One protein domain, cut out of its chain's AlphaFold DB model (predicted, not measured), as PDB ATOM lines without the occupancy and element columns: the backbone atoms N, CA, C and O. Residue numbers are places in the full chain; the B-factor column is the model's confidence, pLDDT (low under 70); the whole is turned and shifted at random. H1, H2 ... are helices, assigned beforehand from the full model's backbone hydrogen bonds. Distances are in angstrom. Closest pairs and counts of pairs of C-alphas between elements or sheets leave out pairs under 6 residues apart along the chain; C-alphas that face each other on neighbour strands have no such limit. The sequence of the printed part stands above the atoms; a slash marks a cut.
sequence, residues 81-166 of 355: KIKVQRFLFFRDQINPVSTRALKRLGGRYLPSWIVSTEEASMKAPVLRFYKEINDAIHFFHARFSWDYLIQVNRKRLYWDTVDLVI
ATOM      1  N   LYS A  81     -28.406  39.098  -5.523       95.75
ATOM      2  CA  LYS A  81     -29.856  38.861  -5.568       95.75
ATOM      3  C   LYS A  81     -30.638  40.131  -5.879       95.75
ATOM      4  O   LYS A  81     -31.523  40.072  -6.730       95.75
ATOM      5  N   ILE A  82     -30.306  41.255  -5.245       95.44
ATOM      6  CA  ILE A  82     -30.945  42.546  -5.520       95.44
ATOM      7  C   ILE A  82     -30.704  42.940  -6.976       95.44
ATOM      8  O   ILE A  82     -31.671  43.213  -7.677       95.44
ATOM      9  N   LYS A  83     -29.460  42.889  -7.474       96.06
ATOM     10  CA  LYS A  83     -29.159  43.207  -8.883       96.06
ATOM     11  C   LYS A  83     -29.973  42.344  -9.846       96.06
ATOM     12  O   LYS A  83     -30.659  42.888 -10.706       96.06
ATOM     13  N   VAL A  84     -29.973  41.021  -9.654       96.75
ATOM     14  CA  VAL A  84     -30.779  40.085 -10.460       96.75
ATOM     15  C   VAL A  84     -32.259  40.461 -10.417       96.75
ATOM     16  O   VAL A  84     -32.911  40.509 -11.452       96.75
ATOM     17  N   GLN A  85     -32.801  40.765  -9.238       95.44
ATOM     18  CA  GLN A  85     -34.204  41.148  -9.097       95.44
ATOM     19  C   GLN A  85     -34.527  42.476  -9.783       95.44
ATOM     20  O   GLN A  85     -35.580  42.575 -10.399       95.44
ATOM     21  N   ARG A  86     -33.655  43.485  -9.695       94.62
ATOM     22  CA  ARG A  86     -33.841  44.790 -10.351       94.62
ATOM     23  C   ARG A  86     -33.817  44.660 -11.871       94.62
ATOM     24  O   ARG A  86     -34.675  45.227 -12.539       94.62
ATOM     25  N   PHE A  87     -32.885  43.867 -12.394       95.69
ATOM     26  CA  PHE A  87     -32.797  43.579 -13.821       95.69
ATOM     27  C   PHE A  87     -34.029  42.825 -14.334       95.69
ATOM     28  O   PHE A  87     -34.646  43.247 -15.303       95.69
ATOM     29  N   LEU A  88     -34.430  41.746 -13.656       94.56
ATOM     30  CA  LEU A  88     -35.606  40.968 -14.057       94.56
ATOM     31  C   LEU A  88     -36.910  41.725 -13.854       94.56
ATOM     32  O   LEU A  88     -37.840  41.529 -14.623       94.56
ATOM     33  N   PHE A  89     -36.981  42.597 -12.844       92.50
ATOM     34  CA  PHE A  89     -38.080  43.542 -12.735       92.50
ATOM     35  C   PHE A  89     -38.138  44.353 -14.026       92.50
ATOM     36  O   PHE A  89     -39.114  44.234 -14.740       92.50
ATOM     37  N   PHE A  90     -37.079  45.056 -14.420       92.56
ATOM     38  CA  PHE A  90     -37.085  45.806 -15.679       92.56
ATOM     39  C   PHE A  90     -37.451  44.963 -16.920       92.56
ATOM     40  O   PHE A  90     -38.328  45.366 -17.678       92.56
ATOM     41  N   ARG A  91     -36.830  43.790 -17.095       92.44
ATOM     42  CA  ARG A  91     -37.004  42.925 -18.273       92.44
ATOM     43  C   ARG A  91     -38.405  42.316 -18.384       92.44
ATOM     44  O   ARG A  91     -38.978  42.310 -19.465       92.44
ATOM     45  N   ASP A  92     -38.947  41.803 -17.279       91.12
ATOM     46  CA  ASP A  92     -40.183  41.005 -17.263       91.12
ATOM     47  C   ASP A  92     -41.431  41.852 -16.925       91.12
ATOM     48  O   ASP A  92     -42.456  41.312 -16.501       91.12
ATOM     49  N   GLN A  93     -41.375  43.188 -17.048       86.38
ATOM     50  CA  GLN A  93     -42.546  44.030 -16.782       86.38
ATOM     51  C   GLN A  93     -43.615  43.878 -17.869       86.38
ATOM     52  O   GLN A  93     -43.520  44.445 -18.952       86.38
ATOM     53  N   ILE A  94     -44.690  43.174 -17.516       83.75
ATOM     54  CA  ILE A  94     -45.908  43.057 -18.334       83.75
ATOM     55  C   ILE A  94     -46.980  44.054 -17.862       83.75
ATOM     56  O   ILE A  94     -47.822  44.495 -18.640       83.75
ATOM     57  N   ASN A  95     -46.958  44.440 -16.580       88.44
ATOM     58  CA  ASN A  95     -48.001  45.282 -16.006       88.44
ATOM     59  C   ASN A  95     -47.910  46.729 -16.545       88.44
ATOM     60  O   ASN A  95     -46.883  47.388 -16.343       88.44
ATOM     61  N   PRO A  96     -48.986  47.271 -17.151       86.62
ATOM     62  CA  PRO A  96     -48.975  48.608 -17.740       86.62
ATOM     63  C   PRO A  96     -48.692  49.722 -16.720       86.62
ATOM     64  O   PRO A  96     -48.091  50.738 -17.076       86.62
ATOM     65  N   VAL A  97     -49.061  49.536 -15.447       88.12
ATOM     66  CA  VAL A  97     -48.765  50.482 -14.360       88.12
ATOM     67  C   VAL A  97     -47.264  50.533 -14.090       88.12
ATOM     68  O   VAL A  97     -46.687  51.619 -14.057       88.12
ATOM     69  N   SER A  98     -46.612  49.376 -13.956       85.25
ATOM     70  CA  SER A  98     -45.163  49.296 -13.747       85.25
ATOM     71  C   SER A  98     -44.381  49.865 -14.925       85.25
ATOM     72  O   SER A  98     -43.419  50.604 -14.725       85.25
ATOM     73  N   THR A  99     -44.809  49.580 -16.156       84.38
ATOM     74  CA  THR A  99     -44.189  50.128 -17.369       84.38
ATOM     75  C   THR A  99     -44.310  51.649 -17.407       84.38
ATOM     76  O   THR A  99     -43.334  52.349 -17.684       84.38
ATOM     77  N   ARG A 100     -45.480  52.195 -17.053       84.50
ATOM     78  CA  ARG A 100     -45.681  53.646 -16.940       84.50
ATOM     79  C   ARG A 100     -44.838  54.252 -15.816       84.50
ATOM     80  O   ARG A 100     -44.290  55.338 -15.994       84.50
ATOM     81  N   ALA A 101     -44.700  53.558 -14.688       85.19
ATOM     82  CA  ALA A 101     -43.855  53.981 -13.577       85.19
ATOM     83  C   ALA A 101     -42.371  54.015 -13.974       85.19
ATOM     84  O   ALA A 101     -41.712  55.020 -13.732       85.19
ATOM     85  N   LEU A 102     -41.859  52.987 -14.659       85.62
ATOM     86  CA  LEU A 102     -40.491  52.967 -15.192       85.62
ATOM     87  C   LEU A 102     -40.236  54.135 -16.153       85.62
ATOM     88  O   LEU A 102     -39.198  54.785 -16.051       85.62
ATOM     89  N   LYS A 103     -41.202  54.448 -17.024       81.38
ATOM     90  CA  LYS A 103     -41.126  55.586 -17.952       81.38
ATOM     91  C   LYS A 103     -41.118  56.938 -17.235       81.38
ATOM     92  O   LYS A 103     -40.254  57.767 -17.493       81.38
ATOM     93  N   ARG A 104     -42.077  57.173 -16.332       80.12
ATOM     94  CA  ARG A 104     -42.290  58.492 -15.705       80.12
ATOM     95  C   ARG A 104     -41.376  58.763 -14.512       80.12
ATOM     96  O   ARG A 104     -40.938  59.891 -14.327       80.12
ATOM     97  N   LEU A 105     -41.107  57.746 -13.695       82.00
ATOM     98  CA  LEU A 105     -40.341  57.862 -12.449       82.00
ATOM     99  C   LEU A 105     -38.878  57.416 -12.607       82.00
ATOM    100  O   LEU A 105     -38.051  57.738 -11.754       82.00
ATOM    101  N   GLY A 106     -38.545  56.715 -13.697       77.31
ATOM    102  CA  GLY A 106     -37.166  56.361 -14.050       77.31
ATOM    103  C   GLY A 106     -36.272  57.566 -14.354       77.31
ATOM    104  O   GLY A 106     -35.044  57.453 -14.283       77.31
ATOM    105  N   GLY A 107     -36.888  58.721 -14.641       76.75
ATOM    106  CA  GLY A 107     -36.226  60.000 -14.881       76.75
ATOM    107  C   GLY A 107     -35.098  59.870 -15.895       76.75
ATOM    108  O   GLY A 107     -35.292  59.302 -16.958       76.75
ATOM    109  N   ARG A 108     -33.898  60.346 -15.543       75.56
ATOM    110  CA  ARG A 108     -32.708  60.331 -16.415       75.56
ATOM    111  C   ARG A 108     -31.995  58.980 -16.573       75.56
ATOM    112  O   ARG A 108     -31.073  58.900 -17.373       75.56
ATOM    113  N   TYR A 109     -32.328  57.951 -15.789       81.19
ATOM    114  CA  TYR A 109     -31.527  56.712 -15.769       81.19
ATOM    115  C   TYR A 109     -32.022  55.630 -16.731       81.19
ATOM    116  O   TYR A 109     -31.230  54.816 -17.181       81.19
ATOM    117  N   LEU A 110     -33.321  55.583 -17.021       83.19
ATOM    118  CA  LEU A 110     -33.939  54.551 -17.860       83.19
ATOM    119  C   LEU A 110     -34.324  54.939 -19.310       83.19
ATOM    120  O   LEU A 110     -34.631  54.009 -20.055       83.19
ATOM    121  N   PRO A 111     -34.305  56.214 -19.770       74.81
ATOM    122  CA  PRO A 111     -34.756  56.562 -21.123       74.81
ATOM    123  C   PRO A 111     -34.003  55.839 -22.239       74.81
ATOM    124  O   PRO A 111     -34.619  55.424 -23.210       74.81
ATOM    125  N   SER A 112     -32.695  55.610 -22.082       78.19
ATOM    126  CA  SER A 112     -31.870  54.901 -23.072       78.19
ATOM    127  C   SER A 112     -32.273  53.440 -23.282       78.19
ATOM    128  O   SER A 112     -31.884  52.831 -24.272       78.19
ATOM    129  N   TRP A 113     -33.020  52.865 -22.340       78.94
ATOM    130  CA  TRP A 113     -33.413  51.460 -22.347       78.94
ATOM    131  C   TRP A 113     -34.891  51.260 -22.695       78.94
ATOM    132  O   TRP A 113     -35.320  50.123 -22.880       78.94
ATOM    133  N   ILE A 114     -35.685  52.335 -22.761       78.94
ATOM    134  CA  ILE A 114     -37.129  52.267 -22.993       78.94
ATOM    135  C   ILE A 114     -37.465  52.979 -24.300       78.94
ATOM    136  O   ILE A 114     -37.356  54.198 -24.400       78.94
ATOM    137  N   VAL A 115     -37.971  52.229 -25.278       66.44
ATOM    138  CA  VAL A 115     -38.511  52.806 -26.514       66.44
ATOM    139  C   VAL A 115     -39.862  53.460 -26.199       66.44
ATOM    140  O   VAL A 115     -40.816  52.794 -25.782       66.44
ATOM    141  N   SER A 116     -39.941  54.785 -26.332       63.56
ATOM    142  CA  SER A 116     -41.157  55.568 -26.086       63.56
ATOM    143  C   SER A 116     -41.196  56.799 -26.988       63.56
ATOM    144  O   SER A 116     -40.167  57.424 -27.217       63.56
ATOM    145  N   THR A 117     -42.387  57.144 -27.475       56.72
ATOM    146  CA  THR A 117     -42.661  58.357 -28.266       56.72
ATOM    147  C   THR A 117     -42.867  59.603 -27.398       56.72
ATOM    148  O   THR A 117     -42.772  60.719 -27.893       56.72
ATOM    149  N   GLU A 118     -43.144  59.424 -26.103       60.66
ATOM    150  CA  GLU A 118     -43.296  60.505 -25.120       60.66
ATOM    151  C   GLU A 118     -41.937  60.905 -24.517       60.66
ATOM    152  O   GLU A 118     -41.177  60.033 -24.083       60.66
ATOM    153  N   GLU A 119     -41.653  62.212 -24.432       58.88
ATOM    154  CA  GLU A 119     -40.432  62.743 -23.808       58.88
ATOM    155  C   GLU A 119     -40.345  62.359 -22.321       58.88
ATOM    156  O   GLU A 119     -41.255  62.597 -21.522       58.88
ATOM    157  N   ALA A 120     -39.219  61.758 -21.926       60.28
ATOM    158  CA  ALA A 120     -38.967  61.408 -20.535       60.28
ATOM    159  C   ALA A 120     -38.821  62.672 -19.669       60.28
ATOM    160  O   ALA A 120     -38.095  63.604 -20.015       60.28
ATOM    161  N   SER A 121     -39.459  62.689 -18.494       61.91
ATOM    162  CA  SER A 121     -39.336  63.809 -17.554       61.91
ATOM    163  C   SER A 121     -37.927  63.866 -16.952       61.91
ATOM    164  O   SER A 121     -37.620  63.212 -15.955       61.91
ATOM    165  N   MET A 122     -37.057  64.683 -17.551       63.41
ATOM    166  CA  MET A 122     -35.674  64.899 -17.100       63.41
ATOM    167  C   MET A 122     -35.569  65.671 -15.773       63.41
ATOM    168  O   MET A 122     -34.499  65.713 -15.168       63.41
ATOM    169  N   LYS A 123     -36.671  66.278 -15.309       60.75
ATOM    170  CA  LYS A 123     -36.726  67.142 -14.116       60.75
ATOM    171  C   LYS A 123     -37.278  66.449 -12.862       60.75
ATOM    172  O   LYS A 123     -37.251  67.044 -11.789       60.75
ATOM    173  N   ALA A 124     -37.784  65.217 -12.964       62.38
ATOM    174  CA  ALA A 124     -38.382  64.526 -11.822       62.38
ATOM    175  C   ALA A 124     -37.318  64.050 -10.804       62.38
ATOM    176  O   ALA A 124     -36.272  63.528 -11.207       62.38
ATOM    177  N   PRO A 125     -37.568  64.167  -9.483       63.66
ATOM    178  CA  PRO A 125     -36.689  63.602  -8.465       63.66
ATOM    179  C   PRO A 125     -36.654  62.078  -8.610       63.66
ATOM    180  O   PRO A 125     -37.656  61.389  -8.422       63.66
ATOM    181  N   VAL A 126     -35.488  61.539  -8.970       69.38
ATOM    182  CA  VAL A 126     -35.373  60.111  -9.271       69.38
ATOM    183  C   VAL A 126     -35.201  59.306  -7.994       69.38
ATOM    184  O   VAL A 126     -34.210  59.453  -7.273       69.38
ATOM    185  N   LEU A 127     -36.147  58.402  -7.738       82.62
ATOM    186  CA  LEU A 127     -36.047  57.475  -6.618       82.62
ATOM    187  C   LEU A 127     -34.842  56.551  -6.812       82.62
ATOM    188  O   LEU A 127     -34.605  56.006  -7.891       82.62
ATOM    189  N   ARG A 128     -34.105  56.313  -5.724       86.81
ATOM    190  CA  ARG A 128     -32.918  55.443  -5.706       86.81
ATOM    191  C   ARG A 128     -33.188  54.042  -6.268       86.81
ATOM    192  O   ARG A 128     -32.289  53.443  -6.843       86.81
ATOM    193  N   PHE A 129     -34.420  53.550  -6.148       89.25
ATOM    194  CA  PHE A 129     -34.855  52.279  -6.726       89.25
ATOM    195  C   PHE A 129     -34.597  52.200  -8.239       89.25
ATOM    196  O   PHE A 129     -34.028  51.221  -8.715       89.25
ATOM    197  N   TYR A 130     -34.931  53.249  -8.996       89.12
ATOM    198  CA  TYR A 130     -34.716  53.278 -10.447       89.12
ATOM    199  C   TYR A 130     -33.240  53.421 -10.819       89.12
ATOM    200  O   TYR A 130     -32.802  52.865 -11.823       89.12
ATOM    201  N   LYS A 131     -32.449  54.092  -9.973       89.19
ATOM    202  CA  LYS A 131     -30.989  54.092 -10.113       89.19
ATOM    203  C   LYS A 131     -30.421  52.675  -9.964       89.19
ATOM    204  O   LYS A 131     -29.627  52.260 -10.795       89.19
ATOM    205  N   GLU A 132     -30.871  51.910  -8.964       92.56
ATOM    206  CA  GLU A 132     -30.450  50.509  -8.782       92.56
ATOM    207  C   GLU A 132     -30.819  49.619  -9.978       92.56
ATOM    208  O   GLU A 132     -30.080  48.683 -10.283       92.56
ATOM    209  N   ILE A 133     -31.937  49.904 -10.661       93.25
ATOM    210  CA  ILE A 133     -32.306  49.229 -11.914       93.25
ATOM    211  C   ILE A 133     -31.284  49.533 -13.004       93.25
ATOM    212  O   ILE A 133     -30.731  48.599 -13.576       93.25
ATOM    213  N   ASN A 134     -30.991  50.808 -13.255       92.50
ATOM    214  CA  ASN A 134     -30.003  51.180 -14.263       92.50
ATOM    215  C   ASN A 134     -28.616  50.591 -13.960       92.50
ATOM    216  O   ASN A 134     -27.984  49.990 -14.826       92.50
ATOM    217  N   ASP A 135     -28.180  50.669 -12.700       93.62
ATOM    218  CA  ASP A 135     -26.918  50.080 -12.249       93.62
ATOM    219  C   ASP A 135     -26.899  48.553 -12.459       93.62
ATOM    220  O   ASP A 135     -25.852  47.980 -12.761       93.62
ATOM    221  N   ALA A 136     -28.040  47.872 -12.300       95.56
ATOM    222  CA  ALA A 136     -28.163  46.444 -12.579       95.56
ATOM    223  C   ALA A 136     -28.097  46.138 -14.083       95.56
ATOM    224  O   ALA A 136     -27.395  45.202 -14.462       95.56
ATOM    225  N   ILE A 137     -28.764  46.927 -14.934       95.19
ATOM    226  CA  ILE A 137     -28.715  46.766 -16.396       95.19
ATOM    227  C   ILE A 137     -27.270  46.896 -16.886       95.19
ATOM    228  O   ILE A 137     -26.756  45.966 -17.504       95.19
ATOM    229  N   HIS A 138     -26.577  47.983 -16.533       95.31
ATOM    230  CA  HIS A 138     -25.172  48.169 -16.910       95.31
ATOM    231  C   HIS A 138     -24.273  47.057 -16.365       95.31
ATOM    232  O   HIS A 138     -23.389  46.569 -17.068       95.31
ATOM    233  N   PHE A 139     -24.502  46.621 -15.122       96.62
ATOM    234  CA  PHE A 139     -23.727  45.543 -14.518       96.62
ATOM    235  C   PHE A 139     -23.831  44.230 -15.308       96.62
ATOM    236  O   PHE A 139     -22.805  43.572 -15.500       96.62
ATOM    237  N   PHE A 140     -25.031  43.851 -15.759       97.50
ATOM    238  CA  PHE A 140     -25.234  42.625 -16.534       97.50
ATOM    239  C   PHE A 140     -24.825  42.773 -17.996       97.50
ATOM    240  O   PHE A 140     -24.166  41.878 -18.512       97.50
ATOM    241  N   HIS A 141     -25.135  43.902 -18.636       95.12
ATOM    242  CA  HIS A 141     -24.752  44.168 -20.023       95.12
ATOM    243  C   HIS A 141     -23.226  44.173 -20.213       95.12
ATOM    244  O   HIS A 141     -22.719  43.730 -21.234       95.12
ATOM    245  N   ALA A 142     -22.465  44.611 -19.204       96.31
ATOM    246  CA  ALA A 142     -21.002  44.553 -19.230       96.31
ATOM    247  C   ALA A 142     -20.419  43.130 -19.087       96.31
ATOM    248  O   ALA A 142     -19.205  42.965 -19.149       96.31
ATOM    249  N   ARG A 143     -21.245  42.115 -18.800       95.62
ATOM    250  CA  ARG A 143     -20.804  40.762 -18.403       95.62
ATOM    251  C   ARG A 143     -21.411  39.637 -19.232       95.62
ATOM    252  O   ARG A 143     -20.819  38.567 -19.311       95.62
ATOM    253  N   PHE A 144     -22.582  39.862 -19.809       96.88
ATOM    254  CA  PHE A 144     -23.333  38.871 -20.562       96.88
ATOM    255  C   PHE A 144     -23.874  39.495 -21.846       96.88
ATOM    256  O   PHE A 144     -24.187  40.685 -21.872       96.88
ATOM    257  N   SER A 145     -24.030  38.680 -22.891       96.00
ATOM    258  CA  SER A 145     -24.690  39.117 -24.121       96.00
ATOM    259  C   SER A 145     -26.173  39.401 -23.877       96.00
ATOM    260  O   SER A 145     -26.814  38.793 -23.014       96.00
ATOM    261  N   TRP A 146     -26.737  40.316 -24.664       93.25
ATOM    262  CA  TRP A 146     -28.149  40.668 -24.551       93.25
ATOM    263  C   TRP A 146     -29.074  39.478 -24.855       93.25
ATOM    264  O   TRP A 146     -30.032  39.250 -24.117       93.25
ATOM    265  N   ASP A 147     -28.724  38.648 -25.844       95.00
ATOM    266  CA  ASP A 147     -29.475  37.435 -26.202       95.00
ATOM    267  C   ASP A 147     -29.612  36.468 -25.021       95.00
ATOM    268  O   ASP A 147     -30.695  35.953 -24.731       95.00
ATOM    269  N   TYR A 148     -28.521  36.274 -24.275       96.44
ATOM    270  CA  TYR A 148     -28.539  35.477 -23.056       96.44
ATOM    271  C   TYR A 148     -29.434  36.114 -21.985       96.44
ATOM    272  O   TYR A 148     -30.243  35.431 -21.351       96.44
ATOM    273  N   LEU A 149     -29.314  37.429 -21.788       95.69
ATOM    274  CA  LEU A 149     -30.053  38.165 -20.764       95.69
ATOM    275  C   LEU A 149     -31.568  38.180 -21.000       95.69
ATOM    276  O   LEU A 149     -32.327  38.191 -20.027       95.69
ATOM    277  N   ILE A 150     -32.019  38.127 -22.254       93.00
ATOM    278  CA  ILE A 150     -33.442  38.011 -22.597       93.00
ATOM    279  C   ILE A 150     -34.001  36.650 -22.152       93.00
ATOM    280  O   ILE A 150     -35.071  36.592 -21.551       93.00
ATOM    281  N   GLN A 151     -33.270  35.559 -22.393       94.94
ATOM    282  CA  GLN A 151     -33.789  34.194 -22.230       94.94
ATOM    283  C   GLN A 151     -33.552  33.587 -20.838       94.94
ATOM    284  O   GLN A 151     -34.254  32.669 -20.409       94.94
ATOM    285  N   VAL A 152     -32.539  34.059 -20.112       96.88
ATOM    286  CA  VAL A 152     -32.092  33.436 -18.862       96.88
ATOM    287  C   VAL A 152     -33.148  33.512 -17.748       96.88
ATOM    288  O   VAL A 152     -33.780  34.540 -17.512       96.88
ATOM    289  N   ASN A 153     -33.312  32.435 -16.977       96.00
ATOM    290  CA  ASN A 153     -34.157  32.466 -15.781       96.00
ATOM    291  C   ASN A 153     -33.425  33.040 -14.550       96.00
ATOM    292  O   ASN A 153     -32.196  33.044 -14.456       96.00
ATOM    293  N   ARG A 154     -34.191  33.453 -13.532       95.50
ATOM    294  CA  ARG A 154     -33.662  34.064 -12.297       95.50
ATOM    295  C   ARG A 154     -32.586  33.242 -11.594       95.50
ATOM    296  O   ARG A 154     -31.627  33.800 -11.058       95.50
ATOM    297  N   LYS A 155     -32.770  31.922 -11.526       95.19
ATOM    298  CA  LYS A 155     -31.860  31.027 -10.803       95.19
ATOM    299  C   LYS A 155     -30.525  30.923 -11.531       95.19
ATOM    300  O   LYS A 155     -29.493  31.034 -10.876       95.19
ATOM    301  N   ARG A 156     -30.565  30.734 -12.851       95.81
ATOM    302  CA  ARG A 156     -29.387  30.620 -13.708       95.81
ATOM    303  C   ARG A 156     -28.601  31.926 -13.738       95.81
ATOM    304  O   ARG A 156     -27.435  31.910 -13.375       95.81
ATOM    305  N   LEU A 157     -29.263  33.062 -13.977       97.31
ATOM    306  CA  LEU A 157     -28.604  34.373 -13.975       97.31
ATOM    307  C   LEU A 157     -27.848  34.636 -12.665       97.31
ATOM    308  O   LEU A 157     -26.714  35.103 -12.688       97.31
ATOM    309  N   TYR A 158     -28.444  34.297 -11.516       96.69
ATOM    310  CA  TYR A 158     -27.780  34.445 -10.220       96.69
ATOM    311  C   TYR A 158     -26.513  33.590 -10.096       96.69
ATOM    312  O   TYR A 158     -25.479  34.116  -9.691       96.69
ATOM    313  N   TRP A 159     -26.585  32.291 -10.403       94.75
ATOM    314  CA  TRP A 159     -25.436  31.397 -10.235       94.75
ATOM    315  C   TRP A 159     -24.327  31.686 -11.244       94.75
ATOM    316  O   TRP A 159     -23.171  31.752 -10.842       94.75
ATOM    317  N   ASP A 160     -24.679  31.986 -12.492       94.50
ATOM    318  CA  ASP A 160     -23.707  32.328 -13.533       94.50
ATOM    319  C   ASP A 160     -22.997  33.652 -13.186       94.50
ATOM    320  O   ASP A 160     -21.790  33.797 -13.363       94.50
ATOM    321  N   THR A 161     -23.711  34.600 -12.565       95.62
ATOM    322  CA  THR A 161     -23.111  35.840 -12.042       95.62
ATOM    323  C   THR A 161     -22.204  35.597 -10.840       95.62
ATOM    324  O   THR A 161     -21.134  36.193 -10.753       95.62
ATOM    325  N   VAL A 162     -22.620  34.749  -9.894       93.50
ATOM    326  CA  VAL A 162     -21.778  34.353  -8.752       93.50
ATOM    327  C   VAL A 162     -20.471  33.757  -9.260       93.50
ATOM    328  O   VAL A 162     -19.406  34.137  -8.787       93.50
ATOM    329  N   ASP A 163     -20.562  32.874 -10.245       88.88
ATOM    330  CA  ASP A 163     -19.425  32.170 -10.820       88.88
ATOM    331  C   ASP A 163     -18.464  33.090 -11.576       88.88
ATOM    332  O   ASP A 163     -17.256  32.874 -11.525       88.88
ATOM    333  N   LEU A 164     -18.991  34.122 -12.235       91.38
ATOM    334  CA  LEU A 164     -18.196  35.109 -12.959       91.38
ATOM    335  C   LEU A 164     -17.524  36.133 -12.030       91.38
ATOM    336  O   LEU A 164     -16.397  36.556 -12.268       91.38
ATOM    337  N   VAL A 165     -18.233  36.585 -10.992       91.56
ATOM    338  CA  VAL A 165     -17.808  37.723 -10.155       91.56
ATOM    339  C   VAL A 165     -16.965  37.278  -8.966       91.56
ATOM    340  O   VAL A 165     -16.136  38.043  -8.469       91.56
ATOM    341  N   ILE A 166     -17.197  36.066  -8.465       87.69
ATOM    342  CA  ILE A 166     -16.500  35.561  -7.290       87.69
ATOM    343  C   ILE A 166     -15.313  34.713  -7.743       87.69
ATOM    344  O   ILE A 166     -15.522  33.657  -8.340       87.69
TER     345      ILE A 166
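AT A GLANCE: This is residues 81 to 166 of the 355 residues of the protein "uncharacterized protein LOC115317772" of Ixodes scapularis (UniProt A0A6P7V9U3). Two helices, H1 and H3, cross at about a right angle and make the middle of an elongated domain, with H4 and H5 towards one end and H2 with a long loop, residues 106 to 127, towards the other. The contacts between helices are few: H1 touches H3 and H5, while H2 and H4 touch no helix. The printed part has 86 residues, with five named helices in the order H1 to H5 and no named strand, class all helix. It is compact, with a radius of gyration of the C-alphas of 13.4 A, and spans 39 by 22 by 18 A.

IN THESE COORDINATES: Find C-alpha 81 at (-29.856, 38.861, -5.568); from there H1 runs through residues 81 to 91, 15.1 A. H2 is residues 96 to 105, 13.7 A. Look next at C-alpha 128, (-32.918, 55.443, -5.706), where H3, residues 128 to 141, begins its 20.0 A. H4, residues 146 to 151, is short, and H5, residues 154 to 165, runs 16.4 A to C-alpha 165 at (-17.808, 37.723, -10.155).

HOW THE PARTS SIT: H1 and H3 touch, H3 with residues 132 to 137 alone, at 88 degrees, about perpendicular; their closest C-alphas, of Arg 86 and Ile 133, are 5.0 A apart. H5 touches H1 with residues 154 to 158 alone, at a steep tilt of 55 degrees, opposite ways; the closest C-alphas, of Val 84 and Tyr 158, are 6.4 A apart. H2 is close to H3 but not clearly touching, with the C-alphas of Leu 102 and Tyr 130 closest at 7.5 A. H4 is likewise close but not clearly touching to H1, the C-alphas of Arg 91 and Ile 150 closest at 7.5 A. H3 and H5 are only just apart, closest 8.4 A. In H1, H2, H3 and H5 every O i to N i+4 pair is within hydrogen-bond range; in H4, 1 of 2 is.

THE WHOLE: The two C-alphas farthest apart, of Glu 118 and Ile 166, are 40.7 A apart. The printed part has no cut. The link from H2 to H3, 22 residues, is long; the other links are tight. Look at residues 115 to 126 for pLDDT under 70; the mean of the printed part is 86.5.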